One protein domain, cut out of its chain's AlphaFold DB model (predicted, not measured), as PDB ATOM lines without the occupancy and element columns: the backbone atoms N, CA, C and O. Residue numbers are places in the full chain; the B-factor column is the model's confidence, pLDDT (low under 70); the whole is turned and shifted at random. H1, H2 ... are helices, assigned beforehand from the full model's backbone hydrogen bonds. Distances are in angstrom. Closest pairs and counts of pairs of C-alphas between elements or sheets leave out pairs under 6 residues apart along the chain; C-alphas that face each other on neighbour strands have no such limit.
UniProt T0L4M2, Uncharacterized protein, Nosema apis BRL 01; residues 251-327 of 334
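This is residues 251 to 327 of the 334 residues of an uncharacterized protein of Nosema apis BRL 01 (UniProt T0L4M2). A long helix, H3, is the middle stroke of a loose, flat zigzag: H2 folds back beside its first part as a helical hairpin, and H4 folds back near its other end, on the opposite side. H1 sticks out from the zigzag as a free arm, joined at the start of H2. The printed part has 77 residues with four named helices, in the order H1, H2, H3, H4, and no named strand; the class is all helix. The whole is loose, with a radius of gyration of the C-alphas of 14.9 A and spans of 44 by 32 by 23 A.

H3, residues 282 to 304, is the longest helix, 32.3 A from C-alpha 282 at (126.475, 141.366, 85.506) to C-alpha 304 at (135.732, 158.780, 111.066). H2, residues 264 to 277, measures 20.0 A. H4, residues 313 to 325, measures 18.4 A and ends at C-alpha 325 at (122.732, 140.732, 110.169). H1 holds residues 251 to 259.

H3 and H2 form a helical hairpin and touch, with residues 285 to 289 of H3 and 273 to 277 of H2 alone. Their closest C-alphas, those of Leu 277 and Phe 285, are 6.4 A apart. Their lines stand at a shallow tilt of 21 degrees, opposite ways. H3 and H4 are near each other, their closest C-alphas 8.4 A apart. H2 and H4 are apart. H1 touches no helix. In H1, H2, H3 and H4 every O i to N i+4 pair is within hydrogen-bond range.

The C-alphas farthest apart, those of Thr 279 and Thr 311, are 43.8 A apart. Residues 251 to 259, 278 to 283 and 306 to 312 stand free. The printed part has no cut, and no link is long. The mean pLDDT of the printed part is 77.2; residues 305 to 314 and 323 to 327 are under 70.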
ATOM      1  N   THR A 251     130.429 169.519  95.812       80.69
ATOM      2  CA  THR A 251     131.744 169.950  96.301       80.69
ATOM      3  C   THR A 251     132.201 169.162  97.533       80.69
ATOM      4  O   THR A 251     133.383 168.855  97.673       80.69
ATOM      5  N   GLU A 252     131.278 168.825  98.434       80.69
ATOM      6  CA  GLU A 252     131.560 168.007  99.618       80.69
ATOM      7  C   GLU A 252     131.766 166.545  99.236       80.69
ATOM      8  O   GLU A 252     132.705 165.932  99.737       80.69
ATOM      9  N   ILE A 253     130.992 166.027  98.274       75.25
ATOM     10  CA  ILE A 253     131.232 164.703  97.684       75.25
ATOM     11  C   ILE A 253     132.629 164.640  97.051       75.25
ATOM     12  O   ILE A 253     133.386 163.703  97.293       75.25
ATOM     13  N   TYR A 254     133.027 165.645  96.271       82.69
ATOM     14  CA  TYR A 254     134.358 165.662  95.666       82.69
ATOM     15  C   TYR A 254     135.473 165.735  96.719       82.69
ATOM     16  O   TYR A 254     136.449 164.989  96.645       82.69
ATOM     17  N   LYS A 255     135.325 166.593  97.741       80.94
ATOM     18  CA  LYS A 255     136.263 166.646  98.878       80.94
ATOM     19  C   LYS A 255     136.339 165.303  99.608       80.94
ATOM     20  O   LYS A 255     137.427 164.887 100.003       80.94
ATOM     21  N   PHE A 256     135.208 164.619  99.749       75.56
ATOM     22  CA  PHE A 256     135.127 163.278 100.313       75.56
ATOM     23  C   PHE A 256     135.931 162.273  99.479       75.56
ATOM     24  O   PHE A 256     136.803 161.597 100.027       75.56
ATOM     25  N   PHE A 257     135.734 162.242  98.157       77.69
ATOM     26  CA  PHE A 257     136.489 161.355  97.267       77.69
ATOM     27  C   PHE A 257     137.983 161.682  97.226       77.69
ATOM     28  O   PHE A 257     138.807 160.775  97.222       77.69
ATOM     29  N   LYS A 258     138.358 162.962  97.281       81.50
ATOM     30  CA  LYS A 258     139.767 163.380  97.321       81.50
ATOM     31  C   LYS A 258     140.483 162.935  98.602       81.50
ATOM     32  O   LYS A 258     141.687 162.692  98.584       81.50
ATOM     33  N   ASN A 259     139.750 162.812  99.709       79.56
ATOM     34  CA  ASN A 259     140.296 162.368 100.993       79.56
ATOM     35  C   ASN A 259     140.372 160.837 101.134       79.56
ATOM     36  O   ASN A 259     140.993 160.341 102.086       79.56
ATOM     37  N   LEU A 260     139.787 160.073 100.203       80.12
ATOM     38  CA  LEU A 260     139.976 158.628 100.131       80.12
ATOM     39  C   LEU A 260     141.412 158.335  99.681       80.12
ATOM     40  O   LEU A 260     141.768 158.436  98.510       80.12
ATOM     41  N   ARG A 261     142.263 157.949 100.636       82.56
ATOM     42  CA  ARG A 261     143.586 157.386 100.341       82.56
ATOM     43  C   ARG A 261     143.401 155.975  99.787       82.56
ATOM     44  O   ARG A 261     143.356 155.020 100.558       82.56
ATOM     45  N   ILE A 262     143.282 155.866  98.470       83.88
ATOM     46  CA  ILE A 262     143.260 154.584  97.763       83.88
ATOM     47  C   ILE A 262     144.644 153.951  97.915       83.88
ATOM     48  O   ILE A 262     145.655 154.535  97.519       83.88
ATOM     49  N   THR A 263     144.715 152.778  98.544       86.38
ATOM     50  CA  THR A 263     145.978 152.041  98.651       86.38
ATOM     51  C   THR A 263     146.281 151.311  97.340       86.38
ATOM     52  O   THR A 263     145.377 151.048  96.547       86.38
ATOM     53  N   LYS A 264     147.543 150.926  97.102       90.12
ATOM     54  CA  LYS A 264     147.905 150.117  95.919       90.12
ATOM     55  C   LYS A 264     147.066 148.832  95.817       90.12
ATOM     56  O   LYS A 264     146.657 148.452  94.726       90.12
ATOM     57  N   ASN A 265     146.741 148.217  96.956       86.19
ATOM     58  CA  ASN A 265     145.896 147.024  97.006       86.19
ATOM     59  C   ASN A 265     144.447 147.313  96.590       86.19
ATOM     60  O   ASN A 265     143.817 146.470  95.959       86.19
ATOM     61  N   ASP A 266     143.921 148.494  96.919       84.50
ATOM     62  CA  ASP A 266     142.582 148.903  96.490       84.50
ATOM     63  C   ASP A 266     142.547 149.139  94.972       84.50
ATOM     64  O   ASP A 266     141.604 148.715  94.315       84.50
ATOM     65  N   LEU A 267     143.617 149.701  94.397       84.56
ATOM     66  CA  LEU A 267     143.782 149.857  92.946       84.56
ATOM     67  C   LEU A 267     143.792 148.513  92.201       84.56
ATOM     68  O   LEU A 267     143.103 148.376  91.196       84.56
ATOM     69  N   ILE A 268     144.518 147.511  92.709       88.56
ATOM     70  CA  ILE A 268     144.532 146.159  92.120       88.56
ATOM     71  C   ILE A 268     143.134 145.532  92.173       88.56
ATOM     72  O   ILE A 268     142.691 144.926  91.203       88.56
ATOM     73  N   ARG A 269     142.406 145.706  93.282       84.81
ATOM     74  CA  ARG A 269     141.027 145.208  93.405       84.81
ATOM     75  C   ARG A 269     140.081 145.896  92.427       84.81
ATOM     76  O   ARG A 269     139.279 145.209  91.810       84.81
ATOM     77  N   ILE A 270     140.209 147.212  92.249       83.25
ATOM     78  CA  ILE A 270     139.455 147.960  91.235       83.25
ATOM     79  C   ILE A 270     139.790 147.439  89.831       83.25
ATOM     80  O   ILE A 270     138.877 147.233  89.045       83.25
ATOM     81  N   LEU A 271     141.060 147.145  89.533       85.25
ATOM     82  CA  LEU A 271     141.471 146.592  88.239       85.25
ATOM     83  C   LEU A 271     140.859 145.204  87.976       85.25
ATOM     84  O   LEU A 271     140.293 144.979  86.910       85.25
ATOM     85  N   ILE A 272     140.923 144.291  88.954       84.31
ATOM     86  CA  ILE A 272     140.287 142.960  88.876       84.31
ATOM     87  C   ILE A 272     138.779 143.112  88.665       84.31
ATOM     88  O   ILE A 272     138.174 142.398  87.875       84.31
ATOM     89  N   PHE A 273     138.174 144.077  89.348       81.12
ATOM     90  CA  PHE A 273     136.758 144.371  89.237       81.12
ATOM     91  C   PHE A 273     136.382 144.928  87.852       81.12
ATOM     92  O   PHE A 273     135.389 144.500  87.268       81.12
ATOM     93  N   THR A 274     137.208 145.800  87.266       80.88
ATOM     94  CA  THR A 274     137.064 146.250  85.872       80.88
ATOM     95  C   THR A 274     137.244 145.101  84.877       80.88
ATOM     96  O   THR A 274     136.548 145.055  83.869       80.88
ATOM     97  N   PHE A 275     138.131 144.146  85.161       83.31
ATOM     98  CA  PHE A 275     138.284 142.948  84.336       83.31
ATOM     99  C   PHE A 275     137.054 142.030  84.426       83.31
ATOM    100  O   PHE A 275     136.570 141.553  83.405       83.31
ATOM    101  N   LEU A 276     136.484 141.850  85.622       81.12
ATOM    102  CA  LEU A 276     135.253 141.075  85.816       81.12
ATOM    103  C   LEU A 276     134.046 141.699  85.098       81.12
ATOM    104  O   LEU A 276     133.238 140.958  84.542       81.12
ATOM    105  N   LEU A 277     133.969 143.034  85.030       78.88
ATOM    106  CA  LEU A 277     132.979 143.769  84.222       78.88
ATOM    107  C   LEU A 277     132.955 143.329  82.760       78.88
ATOM    108  O   LEU A 277     131.892 143.270  82.153       78.88
ATOM    109  N   MET A 278     134.119 142.993  82.205       84.19
ATOM    110  CA  MET A 278     134.225 142.573  80.809       84.19
ATOM    111  C   MET A 278     133.695 141.156  80.571       84.19
ATOM    112  O   MET A 278     133.451 140.790  79.427       84.19
ATOM    113  N   THR A 279     133.484 140.355  81.621       88.81
ATOM    114  CA  THR A 279     133.041 138.956  81.481       88.81
ATOM    115  C   THR A 279     131.525 138.802  81.305       88.81
ATOM    116  O   THR A 279     131.032 137.681  81.263       88.81
ATOM    117  N   ASN A 280     130.780 139.911  81.192       87.88
ATOM    118  CA  ASN A 280     129.326 139.969  80.957       87.88
ATOM    119  C   ASN A 280     128.451 139.278  82.032       87.88
ATOM    120  O   ASN A 280     127.232 139.196  81.896       87.88
ATOM    121  N   ASN A 281     129.053 138.829  83.138       89.31
ATOM    122  CA  ASN A 281     128.362 138.265  84.296       89.31
ATOM    123  C   ASN A 281     127.924 139.384  85.249       89.31
ATOM    124  O   ASN A 281     128.482 139.568  86.335       89.31
ATOM    125  N   ASN A 282     126.923 140.152  84.819       84.44
ATOM    126  CA  ASN A 282     126.475 141.366  85.506       84.44
ATOM    127  C   ASN A 282     125.979 141.112  86.943       84.44
ATOM    128  O   ASN A 282     126.133 141.979  87.802       84.44
ATOM    129  N   GLU A 283     125.440 139.924  87.231       84.62
ATOM    130  CA  GLU A 283     124.928 139.562  88.561       84.62
ATOM    131  C   GLU A 283     126.050 139.334  89.581       84.62
ATOM    132  O   GLU A 283     126.071 139.958  90.645       84.62
ATOM    133  N   ILE A 284     127.031 138.495  89.230       82.19
ATOM    134  CA  ILE A 284     128.213 138.244  90.070       82.19
ATOM    135  C   ILE A 284     128.976 139.552  90.269       82.19
ATOM    136  O   ILE A 284     129.411 139.871  91.377       82.19
ATOM    137  N   PHE A 285     129.088 140.340  89.203       81.81
ATOM    138  CA  PHE A 285     129.706 141.648  89.255       81.81
ATOM    139  C   PHE A 285     129.007 142.580  90.252       81.81
ATOM    140  O   PHE A 285     129.677 143.140  91.117       81.81
ATOM    141  N   PHE A 286     127.679 142.713  90.183       80.50
ATOM    142  CA  PHE A 286     126.910 143.558  91.099       80.50
ATOM    143  C   PHE A 286     127.096 143.138  92.563       80.50
ATOM    144  O   PHE A 286     127.288 143.984  93.438       80.50
ATOM    145  N   LEU A 287     127.114 141.833  92.836       85.62
ATOM    146  CA  LEU A 287     127.288 141.317  94.191       85.62
ATOM    147  C   LEU A 287     128.700 141.612  94.726       85.62
ATOM    148  O   LEU A 287     128.852 142.149  95.825       85.62
ATOM    149  N   VAL A 288     129.737 141.369  93.916       82.25
ATOM    150  CA  VAL A 288     131.129 141.710  94.260       82.25
ATOM    151  C   VAL A 288     131.305 143.228  94.417       82.25
ATOM    152  O   VAL A 288     132.033 143.670  95.310       82.25
ATOM    153  N   ALA A 289     130.596 144.032  93.616       81.31
ATOM    154  CA  ALA A 289     130.588 145.493  93.688       81.31
ATOM    155  C   ALA A 289     130.098 145.971  95.044       81.31
ATOM    156  O   ALA A 289     130.770 146.748  95.721       81.31
ATOM    157  N   CYS A 290     128.927 145.473  95.441       81.50
ATOM    158  CA  CYS A 290     128.282 145.820  96.691       81.50
ATOM    159  C   CYS A 290     129.175 145.442  97.871       81.50
ATOM    160  O   CYS A 290     129.439 146.291  98.721       81.50
ATOM    161  N   VAL A 291     129.733 144.226  97.884       83.50
ATOM    162  CA  VAL A 291     130.656 143.779  98.941       83.50
ATOM    163  C   VAL A 291     131.903 144.665  99.010       83.50
ATOM    164  O   VAL A 291     132.321 145.063 100.101       83.50
ATOM    165  N   TYR A 292     132.490 145.026  97.866       82.06
ATOM    166  CA  TYR A 292     133.675 145.879  97.832       82.06
ATOM    167  C   TYR A 292     133.378 147.311  98.297       82.06
ATOM    168  O   TYR A 292     134.093 147.838  99.152       82.06
ATOM    169  N   ILE A 293     132.298 147.922  97.801       81.38
ATOM    170  CA  ILE A 293     131.836 149.251  98.224       81.38
ATOM    171  C   ILE A 293     131.598 149.249  99.734       81.38
ATOM    172  O   ILE A 293     132.124 150.106 100.441       81.38
ATOM    173  N   LEU A 294     130.896 148.242 100.248       80.88
ATOM    174  CA  LEU A 294     130.641 148.076 101.675       80.88
ATOM    175  C   LEU A 294     131.934 147.923 102.491       80.88
ATOM    176  O   LEU A 294     132.064 148.521 103.560       80.88
ATOM    177  N   GLN A 295     132.928 147.189 101.982       83.75
ATOM    178  CA  GLN A 295     134.236 147.059 102.629       83.75
ATOM    179  C   GLN A 295     135.016 148.386 102.655       83.75
ATOM    180  O   GLN A 295     135.696 148.690 103.639       83.75
ATOM    181  N   VAL A 296     134.937 149.188 101.592       79.75
ATOM    182  CA  VAL A 296     135.554 150.523 101.546       79.75
ATOM    183  C   VAL A 296     134.841 151.470 102.513       79.75
ATOM    184  O   VAL A 296     135.500 152.154 103.301       79.75
ATOM    185  N   PHE A 297     133.506 151.456 102.525       79.44
ATOM    186  CA  PHE A 297     132.696 152.253 103.445       79.44
ATOM    187  C   PHE A 297     132.949 151.882 104.909       79.44
ATOM    188  O   PHE A 297     133.080 152.780 105.737       79.44
ATOM    189  N   SER A 298     133.095 150.598 105.250       81.38
ATOM    190  CA  SER A 298     133.346 150.185 106.638       81.38
ATOM    191  C   SER A 298     134.695 150.689 107.161       81.38
ATOM    192  O   SER A 298     134.758 151.282 108.240       81.38
ATOM    193  N   LYS A 299     135.769 150.564 106.368       78.50
ATOM    194  CA  LYS A 299     137.090 151.135 106.698       78.50
ATOM    195  C   LYS A 299     137.025 152.649 106.861       78.50
ATOM    196  O   LYS A 299     137.667 153.211 107.749       78.50
ATOM    197  N   PHE A 300     136.256 153.309 106.002       76.38
ATOM    198  CA  PHE A 300     136.078 154.750 106.045       76.38
ATOM    199  C   PHE A 300     135.323 155.199 107.307       76.38
ATOM    200  O   PHE A 300     135.779 156.101 108.011       76.38
ATOM    201  N   ILE A 301     134.226 154.521 107.649       75.50
ATOM    202  CA  ILE A 301     133.441 154.801 108.855       75.50
ATOM    203  C   ILE A 301     134.287 154.583 110.114       75.50
ATOM    204  O   ILE A 301     134.268 155.438 110.995       75.50
ATOM    205  N   LEU A 302     135.092 153.516 110.174       75.94
ATOM    206  CA  LEU A 302     136.022 153.262 111.285       75.94
ATOM    207  C   LEU A 302     137.086 154.358 111.439       75.94
ATOM    208  O   LEU A 302     137.548 154.637 112.547       75.94
ATOM    209  N   LYS A 303     137.491 154.994 110.335       75.31
ATOM    210  CA  LYS A 303     138.426 156.122 110.370       75.31
ATOM    211  C   LYS A 303     137.761 157.376 110.938       75.31
ATOM    212  O   LYS A 303     138.370 158.046 111.763       75.31
ATOM    213  N   ILE A 304     136.517 157.654 110.539       71.06
ATOM    214  CA  ILE A 304     135.732 158.780 111.066       71.06
ATOM    215  C   ILE A 304     135.325 158.555 112.526       71.06
ATOM    216  O   ILE A 304     135.273 159.508 113.295       71.06
ATOM    217  N   SER A 305     135.023 157.321 112.933       65.69
ATOM    218  CA  SER A 305     134.513 157.033 114.279       65.69
ATOM    219  C   SER A 305     135.541 157.235 115.390       65.69
ATOM    220  O   SER A 305     135.151 157.297 116.553       65.69
ATOM    221  N   LYS A 306     136.836 157.329 115.059       66.75
ATOM    222  CA  LYS A 306     137.884 157.673 116.032       66.75
ATOM    223  C   LYS A 306     137.781 159.121 116.524       66.75
ATOM    224  O   LYS A 306     138.231 159.403 117.628       66.75
ATOM    225  N   GLU A 307     137.149 160.007 115.758       61.06
ATOM    226  CA  GLU A 307     136.826 161.373 116.173       61.06
ATOM    227  C   GLU A 307     135.361 161.414 116.632       61.06
ATOM    228  O   GLU A 307     134.445 161.479 115.813       61.06
ATOM    229  N   SER A 308     135.157 161.275 117.949       53.59
ATOM    230  CA  SER A 308     133.901 161.457 118.702       53.59
ATOM    231  C   SER A 308     132.602 161.141 117.935       53.59
ATOM    232  O   SER A 308     132.067 161.959 117.177       53.59
ATOM    233  N   MET A 309     132.041 159.951 118.161       54.91
ATOM    234  CA  MET A 309     130.727 159.587 117.626       54.91
ATOM    235  C   MET A 309     129.620 160.502 118.178       54.91
ATOM    236  O   MET A 309     129.091 160.269 119.262       54.91
ATOM    237  N   ASN A 310     129.223 161.510 117.401       62.53
ATOM    238  CA  ASN A 310     127.991 162.258 117.650       62.53
ATOM    239  C   ASN A 310     126.763 161.344 117.489       62.53
ATOM    240  O   ASN A 310     126.764 160.402 116.690       62.53
ATOM    241  N   THR A 311     125.698 161.667 118.222       67.25
ATOM    242  CA  THR A 311     124.431 160.920 118.358       67.25
ATOM    243  C   THR A 311     123.766 160.504 117.038       67.25
ATOM    244  O   THR A 311     123.085 159.484 117.005       67.25
ATOM    245  N   LEU A 312     124.024 161.216 115.937       61.91
ATOM    246  CA  LEU A 312     123.501 160.920 114.595       61.91
ATOM    247  C   LEU A 312     124.244 159.789 113.855       61.91
ATOM    248  O   LEU A 312     123.655 159.112 113.016       61.91
ATOM    249  N   LYS A 313     125.521 159.524 114.171       64.62
ATOM    250  CA  LYS A 313     126.319 158.481 113.488       64.62
ATOM    251  C   LYS A 313     125.987 157.064 113.977       64.62
ATOM    252  O   LYS A 313     126.137 156.102 113.229       64.62
ATOM    253  N   LYS A 314     125.505 156.936 115.217       68.44
ATOM    254  CA  LYS A 314     125.142 155.659 115.853       68.44
ATOM    255  C   LYS A 314     123.956 154.941 115.176       68.44
ATOM    256  O   LYS A 314     124.119 153.762 114.870       68.44
ATOM    257  N   PRO A 315     122.813 155.597 114.883       74.62
ATOM    258  CA  PRO A 315     121.714 154.947 114.165       74.62
ATOM    259  C   PRO A 315     122.092 154.583 112.727       74.62
ATOM    260  O   PRO A 315     121.709 153.519 112.258       74.62
ATOM    261  N   PHE A 316     122.922 155.390 112.057       73.69
ATOM    262  CA  PHE A 316     123.417 155.064 110.716       73.69
ATOM    263  C   PHE A 316     124.304 153.809 110.726       73.69
ATOM    264  O   PHE A 316     124.156 152.926 109.887       73.69
ATOM    265  N   TYR A 317     125.180 153.679 111.726       71.06
ATOM    266  CA  TYR A 317     125.991 152.476 111.915       71.06
ATOM    267  C   TYR A 317     125.142 151.243 112.248       71.06
ATOM    268  O   TYR A 317     125.388 150.169 111.707       71.06
ATOM    269  N   MET A 318     124.131 151.393 113.111       73.12
ATOM    270  CA  MET A 318     123.197 150.311 113.437       73.12
ATOM    271  C   MET A 318     122.374 149.876 112.223       73.12
ATOM    272  O   MET A 318     122.210 148.679 112.024       73.12
ATOM    273  N   PHE A 319     121.930 150.812 111.380       79.00
ATOM    274  CA  PHE A 319     121.239 150.509 110.126       79.00
ATOM    275  C   PHE A 319     122.130 149.695 109.180       79.00
ATOM    276  O   PHE A 319     121.741 148.615 108.740       79.00
ATOM    277  N   PHE A 320     123.366 150.145 108.946       72.75
ATOM    278  CA  PHE A 320     124.310 149.392 108.119       72.75
ATOM    279  C   PHE A 320     124.622 148.017 108.707       72.75
ATOM    280  O   PHE A 320     124.586 147.037 107.976       72.75
ATOM    281  N   MET A 321     124.859 147.907 110.017       70.94
ATOM    282  CA  MET A 321     125.068 146.604 110.661       70.94
ATOM    283  C   MET A 321     123.837 145.699 110.570       70.94
ATOM    284  O   MET A 321     123.991 144.498 110.379       70.94
ATOM    285  N   SER A 322     122.626 146.256 110.634       73.44
ATOM    286  CA  SER A 322     121.395 145.480 110.471       73.44
ATOM    287  C   SER A 322     121.242 144.912 109.058       73.44
ATOM    288  O   SER A 322     120.860 143.753 108.929       73.44
ATOM    289  N   LEU A 323     121.664 145.647 108.018       69.75
ATOM    290  CA  LEU A 323     121.709 145.132 106.642       69.75
ATOM    291  C   LEU A 323     122.622 143.901 106.508       69.75
ATOM    292  O   LEU A 323     122.339 143.026 105.702       69.75
ATOM    293  N   PHE A 324     123.681 143.796 107.320       62.53
ATOM    294  CA  PHE A 324     124.554 142.614 107.336       62.53
ATOM    295  C   PHE A 324     124.042 141.470 108.213       62.53
ATOM    296  O   PHE A 324     124.373 140.317 107.957       62.53
ATOM    297  N   ILE A 325     123.265 141.761 109.262       64.56
ATOM    298  CA  ILE A 325     122.732 140.732 110.169       64.56
ATOM    299  C   ILE A 325     121.539 140.001 109.535       64.56
ATOM    300  O   ILE A 325     121.316 138.830 109.834       64.56
ATOM    301  N   ILE A 326     120.793 140.662 108.645       53.78
ATOM    302  CA  ILE A 326     119.536 140.123 108.109       53.78
ATOM    303  C   ILE A 326     119.736 138.935 107.147       53.78
ATOM    304  O   ILE A 326     118.816 138.130 107.034       53.78
ATOM    305  N   ASP A 327     120.914 138.726 106.541       52.38
ATOM    306  CA  ASP A 327     121.013 137.799 105.394       52.38
ATOM    307  C   ASP A 327     121.919 136.562 105.541       52.38
ATOM    308  O   ASP A 327     122.106 135.809 104.590       52.38
TER     309      ASP A 327